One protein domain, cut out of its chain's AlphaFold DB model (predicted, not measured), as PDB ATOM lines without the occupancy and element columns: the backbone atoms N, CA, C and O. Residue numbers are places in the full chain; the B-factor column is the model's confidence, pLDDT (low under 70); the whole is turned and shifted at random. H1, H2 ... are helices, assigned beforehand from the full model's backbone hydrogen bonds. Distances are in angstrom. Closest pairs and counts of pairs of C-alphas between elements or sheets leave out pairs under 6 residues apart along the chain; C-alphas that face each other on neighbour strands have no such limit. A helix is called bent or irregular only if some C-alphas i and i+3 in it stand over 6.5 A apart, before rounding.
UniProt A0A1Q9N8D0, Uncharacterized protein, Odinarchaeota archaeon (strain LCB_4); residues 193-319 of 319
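AT A GLANCE: This is residues 193 to 319 of the 319 residues of an uncharacterized protein of Odinarchaeota archaeon (strain LCB_4) (UniProt A0A1Q9N8D0). Helices H1, H2 and H3 fold back on one another as two hairpins, and H6b, the long arm of bent helix H6, runs beside them to make a four-helix bundle. Beyond one end, H5 and H6a meet steeply; short H4 packs on H6b. The 127 printed residues, with six named helices in order H1 to H6 and no named strand, are all helix in class, compact with a radius of gyration of the C-alphas of 15.3 A, yet elongated, spanning 47 by 30 by 24 A.

IN THESE COORDINATES: H1, residues 193 to 207, starts at C-alpha (-37.020, -58.283, 58.399). H2, 209 to 231, 32.5 A long, is irregular, C-alphas 210 and 213 being 8.7 A apart, with a kink of 35 degrees near 216. H3 is 234 to 246, H4 253 to 256, H5 268 to 277. H6, 287 to 318, one helix by its hydrogen bonds, is bent: C-alphas 295 and 298 are 8.0 A apart. Its arms are H6a, 287 to 295, and H6b, 298 to 318, 28.7 A long, irregular with C-alphas 310 and 313 6.7 A apart; H6b ends at C-alpha 318 at (-32.225, -58.486, 39.366).

HOW THE PARTS SIT: H1 and H2 touch as a hairpin, closest C-alphas Tyr 205 and Lys 212, 6.1 A. H2 and H3 form another, Ala 225 to Ala 237, 4.3 A. H3 touches H6b, Phe 238 to Ala 301, 4.7 A, at a shallow tilt of 30 degrees. H5 touches H6a, Cys 274 to Ile 290, 5.6 A, at a steep 66 degrees. H4 touches H6b residues 311 to 315 alone, Leu 256 to Leu 312, 6.7 A. Every O i to N i+4 pair is within hydrogen-bond range in H1, H5 and H6a; H2 has 17 of 19, H3 6 of 9, H6b 15 of 17; H4 is too short.

THE WHOLE: The farthest C-alphas, Glu 206 and Lys 282, are 47.4 A apart. The printed part has no cut; the H4 to H5 link is long. pLDDT is under 70 at 231 to 232, 278 to 283 and 319.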
ATOM      1  N   LEU A 193     -36.918 -59.568  59.092       72.19
ATOM      2  CA  LEU A 193     -37.020 -58.283  58.399       72.19
ATOM      3  C   LEU A 193     -35.643 -57.623  58.213       72.19
ATOM      4  O   LEU A 193     -35.281 -57.245  57.105       72.19
ATOM      5  N   GLU A 194     -34.863 -57.552  59.288       70.81
ATOM      6  CA  GLU A 194     -33.557 -56.889  59.323       70.81
ATOM      7  C   GLU A 194     -32.551 -57.508  58.347       70.81
ATOM      8  O   GLU A 194     -31.956 -56.802  57.538       70.81
ATOM      9  N   ASN A 195     -32.449 -58.841  58.328       76.62
ATOM     10  CA  ASN A 195     -31.574 -59.549  57.391       76.62
ATOM     11  C   ASN A 195     -31.923 -59.235  55.934       76.62
ATOM     12  O   ASN A 195     -31.028 -59.104  55.103       76.62
ATOM     13  N   ARG A 196     -33.218 -59.117  55.611       81.38
ATOM     14  CA  ARG A 196     -33.647 -58.826  54.241       81.38
ATOM     15  C   ARG A 196     -33.347 -57.382  53.855       81.38
ATOM     16  O   ARG A 196     -32.876 -57.166  52.745       81.38
ATOM     17  N   ILE A 197     -33.564 -56.424  54.756       81.75
ATOM     18  CA  ILE A 197     -33.188 -55.021  54.524       81.75
ATOM     19  C   ILE A 197     -31.674 -54.911  54.305       81.75
ATOM     20  O   ILE A 197     -31.250 -54.281  53.340       81.75
ATOM     21  N   ASN A 198     -30.866 -55.577  55.134       83.38
ATOM     22  CA  ASN A 198     -29.408 -55.584  54.989       83.38
ATOM     23  C   ASN A 198     -28.964 -56.234  53.671       83.38
ATOM     24  O   ASN A 198     -28.080 -55.715  52.998       83.38
ATOM     25  N   PHE A 199     -29.612 -57.328  53.261       88.25
ATOM     26  CA  PHE A 199     -29.353 -57.960  51.968       88.25
ATOM     27  C   PHE A 199     -29.644 -57.015  50.789       88.25
ATOM     28  O   PHE A 199     -28.792 -56.854  49.918       88.25
ATOM     29  N   ILE A 200     -30.819 -56.370  50.778       86.56
ATOM     30  CA  ILE A 200     -31.211 -55.404  49.736       86.56
ATOM     31  C   ILE A 200     -30.210 -54.246  49.699       86.56
ATOM     32  O   ILE A 200     -29.733 -53.892  48.626       86.56
ATOM     33  N   ARG A 201     -29.841 -53.698  50.866       88.25
ATOM     34  CA  ARG A 201     -28.846 -52.625  50.979       88.25
ATOM     35  C   ARG A 201     -27.514 -53.024  50.347       88.25
ATOM     36  O   ARG A 201     -27.017 -52.302  49.491       88.25
ATOM     37  N   ASN A 202     -26.964 -54.175  50.734       90.69
ATOM     38  CA  ASN A 202     -25.677 -54.638  50.214       90.69
ATOM     39  C   ASN A 202     -25.725 -54.820  48.692       90.69
ATOM     40  O   ASN A 202     -24.824 -54.365  47.997       90.69
ATOM     41  N   LYS A 203     -26.813 -55.395  48.161       91.69
ATOM     42  CA  LYS A 203     -27.002 -55.559  46.714       91.69
ATOM     43  C   LYS A 203     -27.097 -54.231  45.967       91.69
ATOM     44  O   LYS A 203     -26.498 -54.085  44.905       91.69
ATOM     45  N   LEU A 204     -27.809 -53.251  46.521       89.38
ATOM     46  CA  LEU A 204     -27.877 -51.919  45.924       89.38
ATOM     47  C   LEU A 204     -26.518 -51.217  45.943       89.38
ATOM     48  O   LEU A 204     -26.169 -50.584  44.954       89.38
ATOM     49  N   TYR A 205     -25.730 -51.348  47.013       91.12
ATOM     50  CA  TYR A 205     -24.376 -50.788  47.044       91.12
ATOM     51  C   TYR A 205     -23.427 -51.465  46.058       91.12
ATOM     52  O   TYR A 205     -22.613 -50.771  45.459       91.12
ATOM     53  N   GLU A 206     -23.523 -52.787  45.890       90.88
ATOM     54  CA  GLU A 206     -22.748 -53.528  44.887       90.88
ATOM     55  C   GLU A 206     -23.056 -53.026  43.470       90.88
ATOM     56  O   GLU A 206     -22.142 -52.868  42.665       90.88
ATOM     57  N   LYS A 207     -24.329 -52.735  43.171       90.75
ATOM     58  CA  LYS A 207     -24.764 -52.300  41.836       90.75
ATOM     59  C   LYS A 207     -24.568 -50.804  41.575       90.75
ATOM     60  O   LYS A 207     -24.245 -50.404  40.462       90.75
ATOM     61  N   PHE A 208     -24.769 -49.965  42.588       90.38
ATOM     62  CA  PHE A 208     -24.722 -48.505  42.488       90.38
ATOM     63  C   PHE A 208     -23.564 -47.929  43.313       90.38
ATOM     64  O   PHE A 208     -23.760 -47.041  44.146       90.38
ATOM     65  N   LEU A 209     -22.345 -48.425  43.070       87.31
ATOM     66  CA  LEU A 209     -21.131 -48.040  43.806       87.31
ATOM     67  C   LEU A 209     -20.878 -46.525  43.807       87.31
ATOM     68  O   LEU A 209     -20.500 -45.976  44.844       87.31
ATOM     69  N   ASP A 210     -21.158 -45.856  42.688       91.00
ATOM     70  CA  ASP A 210     -20.925 -44.416  42.503       91.00
ATOM     71  C   ASP A 210     -22.086 -43.538  43.005       91.00
ATOM     72  O   ASP A 210     -21.993 -42.313  43.010       91.00
ATOM     73  N   ARG A 211     -23.200 -44.151  43.434       90.38
ATOM     74  CA  ARG A 211     -24.429 -43.469  43.888       90.38
ATOM     75  C   ARG A 211     -24.906 -43.975  45.250       90.38
ATOM     76  O   ARG A 211     -26.103 -44.072  45.518       90.38
ATOM     77  N   LYS A 212     -23.958 -44.289  46.137       88.38
ATOM     78  CA  LYS A 212     -24.241 -44.743  47.511       88.38
ATOM     79  C   LYS A 212     -25.185 -43.816  48.295       88.38
ATOM     80  O   LYS A 212     -26.118 -44.358  48.880       88.38
ATOM     81  N   PRO A 213     -25.041 -42.473  48.267       90.06
ATOM     82  CA  PRO A 213     -25.960 -41.586  48.987       90.06
ATOM     83  C   PRO A 213     -27.415 -41.710  48.515       90.06
ATOM     84  O   PRO A 213     -28.343 -41.679  49.323       90.06
ATOM     85  N   ASP A 214     -27.627 -41.912  47.214       90.50
ATOM     86  CA  ASP A 214     -28.967 -42.089  46.652       90.50
ATOM     87  C   ASP A 214     -29.557 -43.454  47.036       90.50
ATOM     88  O   ASP A 214     -30.754 -43.572  47.317       90.50
ATOM     89  N   ALA A 215     -28.715 -44.493  47.082       89.50
ATOM     90  CA  ALA A 215     -29.101 -45.818  47.563       89.50
ATOM     91  C   ALA A 215     -29.460 -45.783  49.056       89.50
ATOM     92  O   ALA A 215     -30.440 -46.407  49.470       89.50
ATOM     93  N   ASP A 216     -28.715 -45.012  49.851       88.75
ATOM     94  CA  ASP A 216     -28.997 -44.775  51.266       88.75
ATOM     95  C   ASP A 216     -30.339 -44.102  51.476       88.75
ATOM     96  O   ASP A 216     -31.118 -44.553  52.315       88.75
ATOM     97  N   LEU A 217     -30.642 -43.073  50.687       90.69
ATOM     98  CA  LEU A 217     -31.914 -42.371  50.767       90.69
ATOM     99  C   LEU A 217     -33.097 -43.298  50.441       90.69
ATOM    100  O   LEU A 217     -34.091 -43.313  51.169       90.69
ATOM    101  N   LEU A 218     -32.976 -44.125  49.395       92.25
ATOM    102  CA  LEU A 218     -33.997 -45.115  49.037       92.25
ATOM    103  C   LEU A 218     -34.209 -46.146  50.157       92.25
ATOM    104  O   LEU A 218     -35.346 -46.422  50.551       92.25
ATOM    105  N   ILE A 219     -33.119 -46.703  50.696       89.44
ATOM    106  CA  ILE A 219     -33.182 -47.663  51.805       89.44
ATOM    107  C   ILE A 219     -33.750 -47.010  53.065       89.44
ATOM    108  O   ILE A 219     -34.530 -47.646  53.778       89.44
ATOM    109  N   TYR A 220     -33.394 -45.758  53.338       90.06
ATOM    110  CA  TYR A 220     -33.924 -44.993  54.456       90.06
ATOM    111  C   TYR A 220     -35.444 -44.859  54.347       90.06
ATOM    112  O   TYR A 220     -36.144 -45.339  55.237       90.06
ATOM    113  N   TYR A 221     -35.966 -44.329  53.235       92.25
ATOM    114  CA  TYR A 221     -37.411 -44.187  53.038       92.25
ATOM    115  C   TYR A 221     -38.148 -45.517  53.156       92.25
ATOM    116  O   TYR A 221     -39.161 -45.605  53.854       92.25
ATOM    117  N   PHE A 222     -37.619 -46.574  52.539       91.25
ATOM    118  CA  PHE A 222     -38.228 -47.895  52.622       91.25
ATOM    119  C   PHE A 222     -38.241 -48.441  54.059       91.25
ATOM    120  O   PHE A 222     -39.283 -48.862  54.568       91.25
ATOM    121  N   SER A 223     -37.089 -48.426  54.735       86.88
ATOM    122  CA  SER A 223     -36.956 -48.961  56.094       86.88
ATOM    123  C   SER A 223     -37.812 -48.198  57.105       86.88
ATOM    124  O   SER A 223     -38.446 -48.810  57.973       86.88
ATOM    125  N   GLU A 224     -37.901 -46.881  56.947       86.38
ATOM    126  CA  GLU A 224     -38.688 -46.014  57.808       86.38
ATOM    127  C   GLU A 224     -40.192 -46.187  57.561       86.38
ATOM    128  O   GLU A 224     -40.965 -46.331  58.512       86.38
ATOM    129  N   ALA A 225     -40.620 -46.303  56.300       90.06
ATOM    130  CA  ALA A 225     -42.006 -46.615  55.959       90.06
ATOM    131  C   ALA A 225     -42.453 -47.965  56.549       90.06
ATOM    132  O   ALA A 225     -43.546 -48.074  57.115       90.06
ATOM    133  N   VAL A 226     -41.588 -48.986  56.501       86.81
ATOM    134  CA  VAL A 226     -41.838 -50.284  57.145       86.81
ATOM    135  C   VAL A 226     -41.960 -50.143  58.664       86.81
ATOM    136  O   VAL A 226     -42.873 -50.720  59.263       86.81
ATOM    137  N   ARG A 227     -41.065 -49.380  59.305       79.31
ATOM    138  CA  ARG A 227     -41.115 -49.128  60.752       79.31
ATOM    139  C   ARG A 227     -42.444 -48.483  61.151       79.31
ATOM    140  O   ARG A 227     -43.126 -48.997  62.036       79.31
ATOM    141  N   MET A 228     -42.845 -47.420  60.456       81.38
ATOM    142  CA  MET A 228     -44.101 -46.705  60.706       81.38
ATOM    143  C   MET A 228     -45.332 -47.595  60.479       81.38
ATOM    144  O   MET A 228     -46.281 -47.561  61.268       81.38
ATOM    145  N   PHE A 229     -45.304 -48.459  59.458       85.06
ATOM    146  CA  PHE A 229     -46.376 -49.422  59.202       85.06
ATOM    147  C   PHE A 229     -46.530 -50.421  60.352       85.06
ATOM    148  O   PHE A 229     -47.642 -50.664  60.828       85.06
ATOM    149  N   ILE A 230     -45.414 -50.971  60.835       73.00
ATOM    150  CA  ILE A 230     -45.380 -51.881  61.985       73.00
ATOM    151  C   ILE A 230     -45.953 -51.184  63.229       73.00
ATOM    152  O   ILE A 230     -46.823 -51.729  63.914       73.00
ATOM    153  N   GLU A 231     -45.565 -49.935  63.473       66.50
ATOM    154  CA  GLU A 231     -46.067 -49.130  64.592       66.50
ATOM    155  C   GLU A 231     -47.557 -48.763  64.466       66.50
ATOM    156  O   GLU A 231     -48.228 -48.527  65.476       66.50
ATOM    157  N   GLY A 232     -48.115 -48.827  63.255       69.12
ATOM    158  CA  GLY A 232     -49.525 -48.560  62.959       69.12
ATOM    159  C   GLY A 232     -49.827 -47.128  62.564       69.12
ATOM    160  O   GLY A 232     -50.999 -46.753  62.537       69.12
ATOM    161  N   ASP A 233     -48.798 -46.338  62.273       76.50
ATOM    162  CA  ASP A 233     -48.951 -45.014  61.687       76.50
ATOM    163  C   ASP A 233     -49.005 -45.148  60.160       76.50
ATOM    164  O   ASP A 233     -48.024 -44.940  59.448       76.50
ATOM    165  N   PHE A 234     -50.161 -45.584  59.655       84.31
ATOM    166  CA  PHE A 234     -50.336 -45.892  58.234       84.31
ATOM    167  C   PHE A 234     -50.262 -44.653  57.339       84.31
ATOM    168  O   PHE A 234     -49.862 -44.766  56.185       84.31
ATOM    169  N   GLU A 235     -50.628 -43.480  57.860       86.44
ATOM    170  CA  GLU A 235     -50.525 -42.225  57.117       86.44
ATOM    171  C   GLU A 235     -49.066 -41.865  56.885       86.44
ATOM    172  O   GLU A 235     -48.662 -41.652  55.742       86.44
ATOM    173  N   ARG A 236     -48.254 -41.847  57.949       85.81
ATOM    174  CA  ARG A 236     -46.831 -41.546  57.795       85.81
ATOM    175  C   ARG A 236     -46.096 -42.649  57.053       85.81
ATOM    176  O   ARG A 236     -45.244 -42.327  56.232       85.81
ATOM    177  N   ALA A 237     -46.460 -43.914  57.265       88.75
ATOM    178  CA  ALA A 237     -45.920 -45.024  56.485       88.75
ATOM    179  C   ALA A 237     -46.165 -44.823  54.985       88.75
ATOM    180  O   ALA A 237     -45.236 -44.943  54.192       88.75
ATOM    181  N   PHE A 238     -47.391 -44.448  54.601       94.12
ATOM    182  CA  PHE A 238     -47.728 -44.159  53.210       94.12
ATOM    183  C   PHE A 238     -46.931 -42.964  52.671       94.12
ATOM    184  O   PHE A 238     -46.276 -43.069  51.639       94.12
ATOM    185  N   MET A 239     -46.942 -41.839  53.390       92.75
ATOM    186  CA  MET A 239     -46.265 -40.612  52.955       92.75
ATOM    187  C   MET A 239     -44.742 -40.770  52.863       92.75
ATOM    188  O   MET A 239     -44.133 -40.156  51.995       92.75
ATOM    189  N   THR A 240     -44.141 -41.599  53.719       93.75
ATOM    190  CA  THR A 240     -42.696 -41.889  53.726       93.75
ATOM    191  C   THR A 240     -42.318 -42.928  52.672       93.75
ATOM    192  O   THR A 240     -41.244 -42.847  52.084       93.75
ATOM    193  N   GLY A 241     -43.199 -43.894  52.396       93.31
ATOM    194  CA  GLY A 241     -42.977 -44.906  51.363       93.31
ATOM    195  C   GLY A 241     -43.178 -44.374  49.944       93.31
ATOM    196  O   GLY A 241     -42.510 -44.831  49.023       93.31
ATOM    197  N   TYR A 242     -44.064 -43.391  49.754       94.75
ATOM    198  CA  TYR A 242     -44.436 -42.879  48.430       94.75
ATOM    199  C   TYR A 242     -43.250 -42.324  47.615       94.75
ATOM    200  O   TYR A 242     -43.160 -42.651  46.430       94.75
ATOM    201  N   PRO A 243     -42.300 -41.569  48.209       93.06
ATOM    202  CA  PRO A 243     -41.057 -41.184  47.546       93.06
ATOM    203  C   PRO A 243     -40.316 -42.337  46.865       93.06
ATOM    204  O   PRO A 243     -39.775 -42.133  45.784       93.06
ATOM    205  N   CYS A 244     -40.351 -43.558  47.416       92.38
ATOM    206  CA  CYS A 244     -39.629 -44.696  46.843       92.38
ATOM    207  C   CYS A 244     -40.057 -44.995  45.397       92.38
ATOM    208  O   CYS A 244     -39.212 -45.343  44.584       92.38
ATOM    209  N   ILE A 245     -41.345 -44.845  45.060       91.75
ATOM    210  CA  ILE A 245     -41.874 -45.149  43.715       91.75
ATOM    211  C   ILE A 245     -42.020 -43.916  42.814       91.75
ATOM    212  O   ILE A 245     -42.474 -44.039  41.677       91.75
ATOM    213  N   ARG A 246     -41.669 -42.721  43.302       90.75
ATOM    214  CA  ARG A 246     -41.939 -41.462  42.592       90.75
ATOM    215  C   ARG A 246     -40.731 -40.547  42.465       90.75
ATOM    216  O   ARG A 246     -40.561 -39.924  41.422       90.75
ATOM    217  N   GLU A 247     -39.924 -40.431  43.511       89.00
ATOM    218  CA  GLU A 247     -38.784 -39.520  43.547       89.00
ATOM    219  C   GLU A 247     -37.538 -40.195  42.980       89.00
ATOM    220  O   GLU A 247     -37.253 -41.364  43.247       89.00
ATOM    221  N   LYS A 248     -36.786 -39.449  42.168       88.25
ATOM    222  CA  LYS A 248     -35.540 -39.941  41.589       88.25
ATOM    223  C   LYS A 248     -34.515 -40.131  42.707       88.25
ATOM    224  O   LYS A 248     -34.145 -39.170  43.372       88.25
ATOM    225  N   THR A 249     -34.071 -41.370  42.884       86.31
ATOM    226  CA  THR A 249     -33.002 -41.755  43.814       86.31
ATOM    227  C   THR A 249     -31.860 -42.359  42.993       86.31
ATOM    228  O   THR A 249     -31.295 -41.674  42.143       86.31
ATOM    229  N   VAL A 250     -31.565 -43.654  43.146       86.38
ATOM    230  CA  VAL A 250     -30.568 -44.369  42.327       86.38
ATOM    231  C   VAL A 250     -30.963 -44.439  40.854       86.38
ATOM    232  O   VAL A 250     -30.114 -44.461  39.968       86.38
ATOM    233  N   VAL A 251     -32.257 -44.443  40.569       88.69
ATOM    234  CA  VAL A 251     -32.826 -44.368  39.220       88.69
ATOM    235  C   VAL A 251     -34.098 -43.532  39.272       88.69
ATOM    236  O   VAL A 251     -34.526 -43.107  40.348       88.69
ATOM    237  N   ASN A 252     -34.719 -43.303  38.119       89.44
ATOM    238  CA  ASN A 252     -36.073 -42.781  38.071       89.44
ATOM    239  C   ASN A 252     -37.077 -43.936  38.278       89.44
ATOM    240  O   ASN A 252     -37.283 -44.726  37.358       89.44
ATOM    241  N   PRO A 253     -37.714 -44.076  39.457       86.69
ATOM    242  CA  PRO A 253     -38.594 -45.214  39.730       86.69
ATOM    243  C   PRO A 253     -39.841 -45.234  38.836       86.69
ATOM    244  O   PRO A 253     -40.374 -46.310  38.579       86.69
ATOM    245  N   MET A 254     -40.265 -44.082  38.302       88.25
ATOM    246  CA  MET A 254     -41.418 -43.983  37.397       88.25
ATOM    247  C   MET A 254     -41.201 -44.695  36.055       88.25
ATOM    248  O   MET A 254     -42.170 -45.019  35.374       88.25
ATOM    249  N   GLU A 255     -39.945 -44.933  35.669       88.75
ATOM    250  CA  GLU A 255     -39.595 -45.710  34.473       88.75
ATOM    251  C   GLU A 255     -39.681 -47.222  34.730       88.75
ATOM    252  O   GLU A 255     -39.847 -48.005  33.798       88.75
ATOM    253  N   LEU A 256     -39.601 -47.642  35.996       86.44
ATOM    254  CA  LEU A 256     -39.591 -49.050  36.391       86.44
ATOM    255  C   LEU A 256     -40.944 -49.533  36.912       86.44
ATOM    256  O   LEU A 256     -41.271 -50.720  36.785       86.44
ATOM    257  N   VAL A 257     -41.702 -48.640  37.545       87.81
ATOM    258  CA  VAL A 257     -42.914 -48.968  38.292       87.81
ATOM    259  C   VAL A 257     -43.969 -47.887  38.079       87.81
ATOM    260  O   VAL A 257     -43.697 -46.692  38.151       87.81
ATOM    261  N   SER A 258     -45.204 -48.323  37.827       85.81
ATOM    262  CA  SER A 258     -46.350 -47.430  37.655       85.81
ATOM    263  C   SER A 258     -46.993 -47.070  38.994       85.81
ATOM    264  O   SER A 258     -47.139 -47.915  39.877       85.81
ATOM    265  N   ASP A 259     -47.467 -45.829  39.090       85.25
ATOM    266  CA  ASP A 259     -48.239 -45.310  40.226       85.25
ATOM    267  C   ASP A 259     -49.722 -45.753  40.214       85.25
ATOM    268  O   ASP A 259     -50.486 -45.474  41.143       85.25
ATOM    269  N   LYS A 260     -50.154 -46.428  39.138       87.75
ATOM    270  CA  LYS A 260     -51.520 -46.946  38.965       87.75
ATOM    271  C   LYS A 260     -51.682 -48.306  39.657       87.75
ATOM    272  O   LYS A 260     -50.809 -49.166  39.545       87.75
ATOM    273  N   ARG A 261     -52.823 -48.498  40.329       85.25
ATOM    274  CA  ARG A 261     -53.162 -49.728  41.074       85.25
ATOM    275  C   ARG A 261     -54.036 -50.702  40.269       85.25
ATOM    276  O   ARG A 261     -53.766 -51.894  40.268       85.25
ATOM    277  N   GLY A 262     -54.999 -50.197  39.499       77.00
ATOM    278  CA  GLY A 262     -55.891 -50.992  38.649       77.00
ATOM    279  C   GLY A 262     -56.906 -50.108  37.923       77.00
ATOM    280  O   GLY A 262     -56.965 -48.900  38.165       77.00
ATOM    281  N   GLU A 263     -57.692 -50.685  37.017       74.94
ATOM    282  CA  GLU A 263     -58.739 -49.948  36.304       74.94
ATOM    283  C   GLU A 263     -59.878 -49.573  37.267       74.94
ATOM    284  O   GLU A 263     -60.380 -50.409  38.013       74.94
ATOM    285  N   GLY A 264     -60.240 -48.286  37.315       73.69
ATOM    286  CA  GLY A 264     -61.229 -47.757  38.266       73.69
ATOM    287  C   GLY A 264     -60.725 -47.570  39.705       73.69
ATOM    288  O   GLY A 264     -61.446 -47.011  40.533       73.69
ATOM    289  N   GLU A 265     -59.490 -47.973  40.015       84.75
ATOM    290  CA  GLU A 265     -58.891 -47.756  41.331       84.75
ATOM    291  C   GLU A 265     -58.166 -46.410  41.437       84.75
ATOM    292  O   GLU A 265     -57.598 -45.898  40.473       84.75
ATOM    293  N   LEU A 266     -58.130 -45.853  42.649       85.00
ATOM    294  CA  LEU A 266     -57.331 -44.662  42.936       85.00
ATOM    295  C   LEU A 266     -55.843 -44.973  42.773       85.00
ATOM    296  O   LEU A 266     -55.364 -45.978  43.308       85.00
ATOM    297  N   SER A 267     -55.116 -44.091  42.084       90.56
ATOM    298  CA  SER A 267     -53.652 -44.143  42.039       90.56
ATOM    299  C   SER A 267     -53.051 -43.801  43.404       90.56
ATOM    300  O   SER A 267     -53.706 -43.186  44.257       90.56
ATOM    301  N   PHE A 268     -51.785 -44.158  43.634       92.06
ATOM    302  CA  PHE A 268     -51.120 -43.747  44.872       92.06
ATOM    303  C   PHE A 268     -50.966 -42.218  44.963       92.06
ATOM    304  O   PHE A 268     -51.082 -41.669  46.060       92.06
ATOM    305  N   SER A 269     -50.814 -41.508  43.838       90.00
ATOM    306  CA  SER A 269     -50.883 -40.041  43.775       90.00
ATOM    307  C   SER A 269     -52.244 -39.491  44.224       90.00
ATOM    308  O   SER A 269     -52.297 -38.524  44.991       90.00
ATOM    309  N   ASP A 270     -53.355 -40.109  43.813       89.50
ATOM    310  CA  ASP A 270     -54.698 -39.694  44.251       89.50
ATOM    311  C   ASP A 270     -54.875 -39.887  45.760       89.50
ATOM    312  O   ASP A 270     -55.421 -39.023  46.452       89.50
ATOM    313  N   ILE A 271     -54.380 -41.013  46.282       90.75
ATOM    314  CA  ILE A 271     -54.397 -41.325  47.715       90.75
ATOM    315  C   ILE A 271     -53.557 -40.298  48.483       90.75
ATOM    316  O   ILE A 271     -54.056 -39.708  49.443       90.75
ATOM    317  N   ARG A 272     -52.325 -40.009  48.032       90.81
ATOM    318  CA  ARG A 272     -51.462 -38.961  48.608       90.81
ATOM    319  C   ARG A 272     -52.179 -37.616  48.639       90.81
ATOM    320  O   ARG A 272     -52.164 -36.939  49.665       90.81
ATOM    321  N   SER A 273     -52.814 -37.239  47.534       87.88
ATOM    322  CA  SER A 273     -53.545 -35.976  47.422       87.88
ATOM    323  C   SER A 273     -54.663 -35.912  48.462       87.88
ATOM    324  O   SER A 273     -54.725 -34.960  49.238       87.88
ATOM    325  N   CYS A 274     -55.468 -36.970  48.595       85.88
ATOM    326  CA  CYS A 274     -56.490 -37.046  49.641       85.88
ATOM    327  C   CYS A 274     -55.895 -36.853  51.048       85.88
ATOM    328  O   CYS A 274     -56.444 -36.085  51.836       85.88
ATOM    329  N   LEU A 275     -54.754 -37.482  51.360       85.25
ATOM    330  CA  LEU A 275     -54.094 -37.361  52.669       85.25
ATOM    331  C   LEU A 275     -53.546 -35.955  52.954       85.25
ATOM    332  O   LEU A 275     -53.634 -35.476  54.083       85.25
ATOM    333  N   VAL A 276     -53.011 -35.270  51.944       84.25
ATOM    334  CA  VAL A 276     -52.521 -33.889  52.088       84.25
ATOM    335  C   VAL A 276     -53.686 -32.917  52.290       84.25
ATOM    336  O   VAL A 276     -53.602 -32.022  53.133       84.25
ATOM    337  N   HIS A 277     -54.791 -33.106  51.566       77.44
ATOM    338  CA  HIS A 277     -55.967 -32.241  51.669       77.44
ATOM    339  C   HIS A 277     -56.752 -32.423  52.977       77.44
ATOM    340  O   HIS A 277     -57.353 -31.452  53.425       77.44
ATOM    341  N   ILE A 278     -56.669 -33.578  53.660       66.50
ATOM    342  CA  ILE A 278     -57.202 -33.755  55.033       66.50
ATOM    343  C   ILE A 278     -56.710 -32.659  55.987       66.50
ATOM    344  O   ILE A 278     -57.421 -32.284  56.916       66.50
ATOM    345  N   LYS A 279     -55.492 -32.151  55.775       64.00
ATOM    346  CA  LYS A 279     -54.847 -31.175  56.662       64.00
ATOM    347  C   LYS A 279     -55.161 -29.720  56.305       64.00
ATOM    348  O   LYS A 279     -54.674 -28.822  56.985       64.00
ATOM    349  N   ARG A 280     -55.925 -29.463  55.236       63.53
ATOM    350  CA  ARG A 280     -56.240 -28.106  54.763       63.53
ATOM    351  C   ARG A 280     -57.611 -27.650  55.263       63.53
ATOM    352  O   ARG A 280     -58.575 -28.404  55.225       63.53
ATOM    353  N   ASN A 281     -57.718 -26.370  55.630       53.16
ATOM    354  CA  ASN A 281     -58.987 -25.738  56.028       53.16
ATOM    355  C   ASN A 281     -59.992 -25.597  54.868       53.16
ATOM    356  O   ASN A 281     -61.181 -25.410  55.108       53.16
ATOM    357  N   LYS A 282     -59.529 -25.674  53.613       58.34
ATOM    358  CA  LYS A 282     -60.372 -25.708  52.412       58.34
ATOM    359  C   LYS A 282     -60.176 -27.046  51.702       58.34
ATOM    360  O   LYS A 282     -59.057 -27.386  51.313       58.34
ATOM    361  N   LEU A 283     -61.265 -27.796  51.562       62.44
ATOM    362  CA  LEU A 283     -61.285 -29.093  50.894       62.44
ATOM    363  C   LEU A 283     -61.663 -28.897  49.425       62.44
ATOM    364  O   LEU A 283     -62.790 -28.534  49.113       62.44
ATOM    365  N   GLU A 284     -60.710 -29.146  48.530       70.75
ATOM    366  CA  GLU A 284     -60.932 -29.197  47.072       70.75
ATOM    367  C   GLU A 284     -61.396 -30.592  46.612       70.75
ATOM    368  O   GLU A 284     -61.786 -30.785  45.466       70.75
ATOM    369  N   ILE A 285     -61.362 -31.576  47.516       72.69
ATOM    370  CA  ILE A 285     -61.730 -32.972  47.273       72.69
ATOM    371  C   ILE A 285     -62.979 -33.298  48.092       72.69
ATOM    372  O   ILE A 285     -63.081 -32.893  49.251       72.69
ATOM    373  N   ASP A 286     -63.895 -34.075  47.504       78.75
ATOM    374  CA  ASP A 286     -65.106 -34.559  48.173       78.75
ATOM    375  C   ASP A 286     -64.776 -35.199  49.545       78.75
ATOM    376  O   ASP A 286     -64.033 -36.192  49.607       78.75
ATOM    377  N   PRO A 287     -65.350 -34.686  50.653       77.06
ATOM    378  CA  PRO A 287     -65.186 -35.256  51.986       77.06
ATOM    379  C   PRO A 287     -65.498 -36.757  52.067       77.06
ATOM    380  O   PRO A 287     -64.832 -37.479  52.812       77.06
ATOM    381  N   LYS A 288     -66.462 -37.270  51.287       81.12
ATOM    382  CA  LYS A 288     -66.789 -38.709  51.273       81.12
ATOM    383  C   LYS A 288     -65.631 -39.547  50.737       81.12
ATOM    384  O   LYS A 288     -65.324 -40.601  51.299       81.12
ATOM    385  N   LYS A 289     -64.952 -39.054  49.699       81.62
ATOM    386  CA  LYS A 289     -63.759 -39.680  49.112       81.62
ATOM    387  C   LYS A 289     -62.583 -39.658  50.089       81.62
ATOM    388  O   LYS A 289     -61.870 -40.643  50.240       81.62
ATOM    389  N   ILE A 290     -62.417 -38.565  50.825       78.94
ATOM    390  CA  ILE A 290     -61.407 -38.472  51.885       78.94
ATOM    391  C   ILE A 290     -61.669 -39.507  52.991       78.94
ATOM    392  O   ILE A 290     -60.753 -40.203  53.440       78.94
ATOM    393  N   MET A 291     -62.925 -39.641  53.423       77.25
ATOM    394  CA  MET A 291     -63.309 -40.611  54.449       77.25
ATOM    395  C   MET A 291     -63.103 -42.061  54.000       77.25
ATOM    396  O   MET A 291     -62.676 -42.885  54.815       77.25
ATOM    397  N   SER A 292     -63.386 -42.384  52.734       82.62
ATOM    398  CA  SER A 292     -63.136 -43.724  52.193       82.62
ATOM    399  C   SER A 292     -61.640 -44.027  52.114       82.62
ATOM    400  O   SER A 292     -61.212 -45.103  52.528       82.62
ATOM    401  N   VAL A 293     -60.816 -43.057  51.706       84.81
ATOM    402  CA  VAL A 293     -59.358 -43.231  51.693       84.81
ATOM    403  C   VAL A 293     -58.813 -43.465  53.101       84.81
ATOM    404  O   VAL A 293     -58.046 -44.400  53.336       84.81
ATOM    405  N   ARG A 294     -59.259 -42.669  54.077       80.88
ATOM    406  CA  ARG A 294     -58.823 -42.795  55.474       80.88
ATOM    407  C   ARG A 294     -59.244 -44.122  56.106       80.88
ATOM    408  O   ARG A 294     -58.495 -44.687  56.906       80.88
ATOM    409  N   SER A 295     -60.423 -44.644  55.763       77.94
ATOM    410  CA  SER A 295     -60.876 -45.942  56.275       77.94
ATOM    411  C   SER A 295     -60.060 -47.100  55.697       77.94
ATOM    412  O   SER A 295     -59.799 -48.055  56.428       77.94
ATOM    413  N   ALA A 296     -59.583 -46.980  54.453       85.00
ATOM    414  CA  ALA A 296     -58.789 -47.982  53.745       85.00
ATOM    415  C   ALA A 296     -57.262 -47.834  53.922       85.00
ATOM    416  O   ALA A 296     -56.533 -48.764  53.599       85.00
ATOM    417  N   LEU A 297     -56.770 -46.766  54.553       85.88
ATOM    418  CA  LEU A 297     -55.350 -46.384  54.597       85.88
ATOM    419  C   LEU A 297     -54.333 -47.485  54.948       85.88
ATOM    420  O   LEU A 297     -53.274 -47.542  54.333       85.88
ATOM    421  N   SER A 298     -54.626 -48.384  55.896       81.25
ATOM    422  CA  SER A 298     -53.675 -49.464  56.213       81.25
ATOM    423  C   SER A 298     -53.491 -50.461  55.066       81.25
ATOM    424  O   SER A 298     -52.456 -51.108  54.998       81.25
ATOM    425  N   TRP A 299     -54.494 -50.606  54.199       86.81
ATOM    426  CA  TRP A 299     -54.391 -51.416  52.992       86.81
ATOM    427  C   TRP A 299     -53.542 -50.698  51.946       86.81
ATOM    428  O   TRP A 299     -52.589 -51.277  51.449       86.81
ATOM    429  N   TYR A 300     -53.790 -49.408  51.708       90.81
ATOM    430  CA  TYR A 300     -52.982 -48.625  50.770       90.81
ATOM    431  C   TYR A 300     -51.516 -48.510  51.186       90.81
ATOM    432  O   TYR A 300     -50.634 -48.607  50.341       90.81
ATOM    433  N   ALA A 301     -51.235 -48.343  52.481       90.50
ATOM    434  CA  ALA A 301     -49.868 -48.358  52.993       90.50
ATOM    435  C   ALA A 301     -49.210 -49.735  52.810       90.50
ATOM    436  O   ALA A 301     -48.040 -49.807  52.448       90.50
ATOM    437  N   PHE A 302     -49.959 -50.819  53.032       89.19
ATOM    438  CA  PHE A 302     -49.468 -52.174  52.794       89.19
ATOM    439  C   PHE A 302     -49.145 -52.404  51.313       89.19
ATOM    440  O   PHE A 302     -48.049 -52.846  50.993       89.19
ATOM    441  N   GLU A 303     -50.062 -52.047  50.421       91.69
ATOM    442  CA  GLU A 303     -49.905 -52.239  48.981       91.69
ATOM    443  C   GLU A 303     -48.799 -51.362  48.389       91.69
ATOM    444  O   GLU A 303     -48.078 -51.783  47.492       91.69
ATOM    445  N   LEU A 304     -48.597 -50.154  48.920       93.81
ATOM    446  CA  LEU A 304     -47.454 -49.326  48.550       93.81
ATOM    447  C   LEU A 304     -46.128 -50.001  48.933       93.81
ATOM    448  O   LEU A 304     -45.207 -50.050  48.122       93.81
ATOM    449  N   LEU A 305     -46.031 -50.551  50.149       91.81
ATOM    450  CA  LEU A 305     -44.849 -51.312  50.575       91.81
ATOM    451  C   LEU A 305     -44.652 -52.571  49.723       91.81
ATOM    452  O   LEU A 305     -43.516 -52.905  49.386       91.81
ATOM    453  N   GLU A 306     -45.743 -53.239  49.348       90.12
ATOM    454  CA  GLU A 306     -45.742 -54.354  48.400       90.12
ATOM    455  C   GLU A 306     -45.146 -53.952  47.059       90.12
ATOM    456  O   GLU A 306     -44.195 -54.584  46.606       90.12
ATOM    457  N   LYS A 307     -45.629 -52.849  46.485       90.31
ATOM    458  CA  LYS A 307     -45.139 -52.277  45.230       90.31
ATOM    459  C   LYS A 307     -43.639 -51.985  45.292       90.31
ATOM    460  O   LYS A 307     -42.883 -52.389  44.410       90.31
ATOM    461  N   VAL A 308     -43.192 -51.319  46.361       89.81
ATOM    462  CA  VAL A 308     -41.777 -50.973  46.564       89.81
ATOM    463  C   VAL A 308     -40.911 -52.228  46.609       89.81
ATOM    464  O   VAL A 308     -39.872 -52.284  45.961       89.81
ATOM    465  N   VAL A 309     -41.320 -53.252  47.355       86.94
ATOM    466  CA  VAL A 309     -40.516 -54.468  47.509       86.94
ATOM    467  C   VAL A 309     -40.566 -55.343  46.264       86.94
ATOM    468  O   VAL A 309     -39.518 -55.706  45.730       86.94
ATOM    469  N   LEU A 310     -41.771 -55.731  45.843       84.25
ATOM    470  CA  LEU A 310     -41.967 -56.759  44.828       84.25
ATOM    471  C   LEU A 310     -41.612 -56.265  43.433       84.25
ATOM    472  O   LEU A 310     -41.077 -57.049  42.653       84.25
ATOM    473  N   GLU A 311     -41.877 -54.991  43.137       88.19
ATOM    474  CA  GLU A 311     -41.638 -54.430  41.810       88.19
ATOM    475  C   GLU A 311     -40.356 -53.599  41.769       88.19
ATOM    476  O   GLU A 311     -39.487 -53.891  40.958       88.19
ATOM    477  N   LEU A 312     -40.192 -52.591  42.632       90.00
ATOM    478  CA  LEU A 312     -39.058 -51.668  42.501       90.00
ATOM    479  C   LEU A 312     -37.733 -52.293  42.956       90.00
ATOM    480  O   LEU A 312     -36.795 -52.414  42.172       90.00
ATOM    481  N   LEU A 313     -37.636 -52.669  44.233       88.44
ATOM    482  CA  LEU A 313     -36.380 -53.120  44.834       88.44
ATOM    483  C   LEU A 313     -35.904 -54.436  44.220       88.44
ATOM    484  O   LEU A 313     -34.711 -54.591  43.974       88.44
ATOM    485  N   ASN A 314     -36.817 -55.365  43.932       87.88
ATOM    486  CA  ASN A 314     -36.448 -56.609  43.264       87.88
ATOM    487  C   ASN A 314     -35.928 -56.371  41.836       87.88
ATOM    488  O   ASN A 314     -34.891 -56.942  41.518       87.88
ATOM    489  N   LYS A 315     -36.557 -55.502  41.021       89.38
ATOM    490  CA  LYS A 315     -36.032 -55.141  39.683       89.38
ATOM    491  C   LYS A 315     -34.651 -54.503  39.767       89.38
ATOM    492  O   LYS A 315     -33.734 -54.858  39.036       89.38
ATOM    493  N   LEU A 316     -34.473 -53.593  40.726       87.81
ATOM    494  CA  LEU A 316     -33.182 -52.951  40.952       87.81
ATOM    495  C   LEU A 316     -32.078 -53.948  41.302       87.81
ATOM    496  O   LEU A 316     -30.930 -53.673  40.979       87.81
ATOM    497  N   ILE A 317     -32.399 -55.074  41.939       85.81
ATOM    498  CA  ILE A 317     -31.425 -56.105  42.319       85.81
ATOM    499  C   ILE A 317     -31.243 -57.171  41.224       85.81
ATOM    500  O   ILE A 317     -30.179 -57.783  41.178       85.81
ATOM    501  N   SER A 318     -32.260 -57.433  40.394       78.25
ATOM    502  CA  SER A 318     -32.225 -58.486  39.366       78.25
ATOM    503  C   SER A 318     -31.561 -58.071  38.058       78.25
ATOM    504  O   SER A 318     -30.979 -58.931  37.400       78.25
ATOM    505  N   ASP A 319     -31.691 -56.797  37.683       57.16
ATOM    506  CA  ASP A 319     -31.104 -56.240  36.453       57.16
ATOM    507  C   ASP A 319     -29.622 -55.865  36.636       57.16
ATOM    508  O   ASP A 319     -29.025 -55.271  35.719       57.16
TER     509      ASP A 319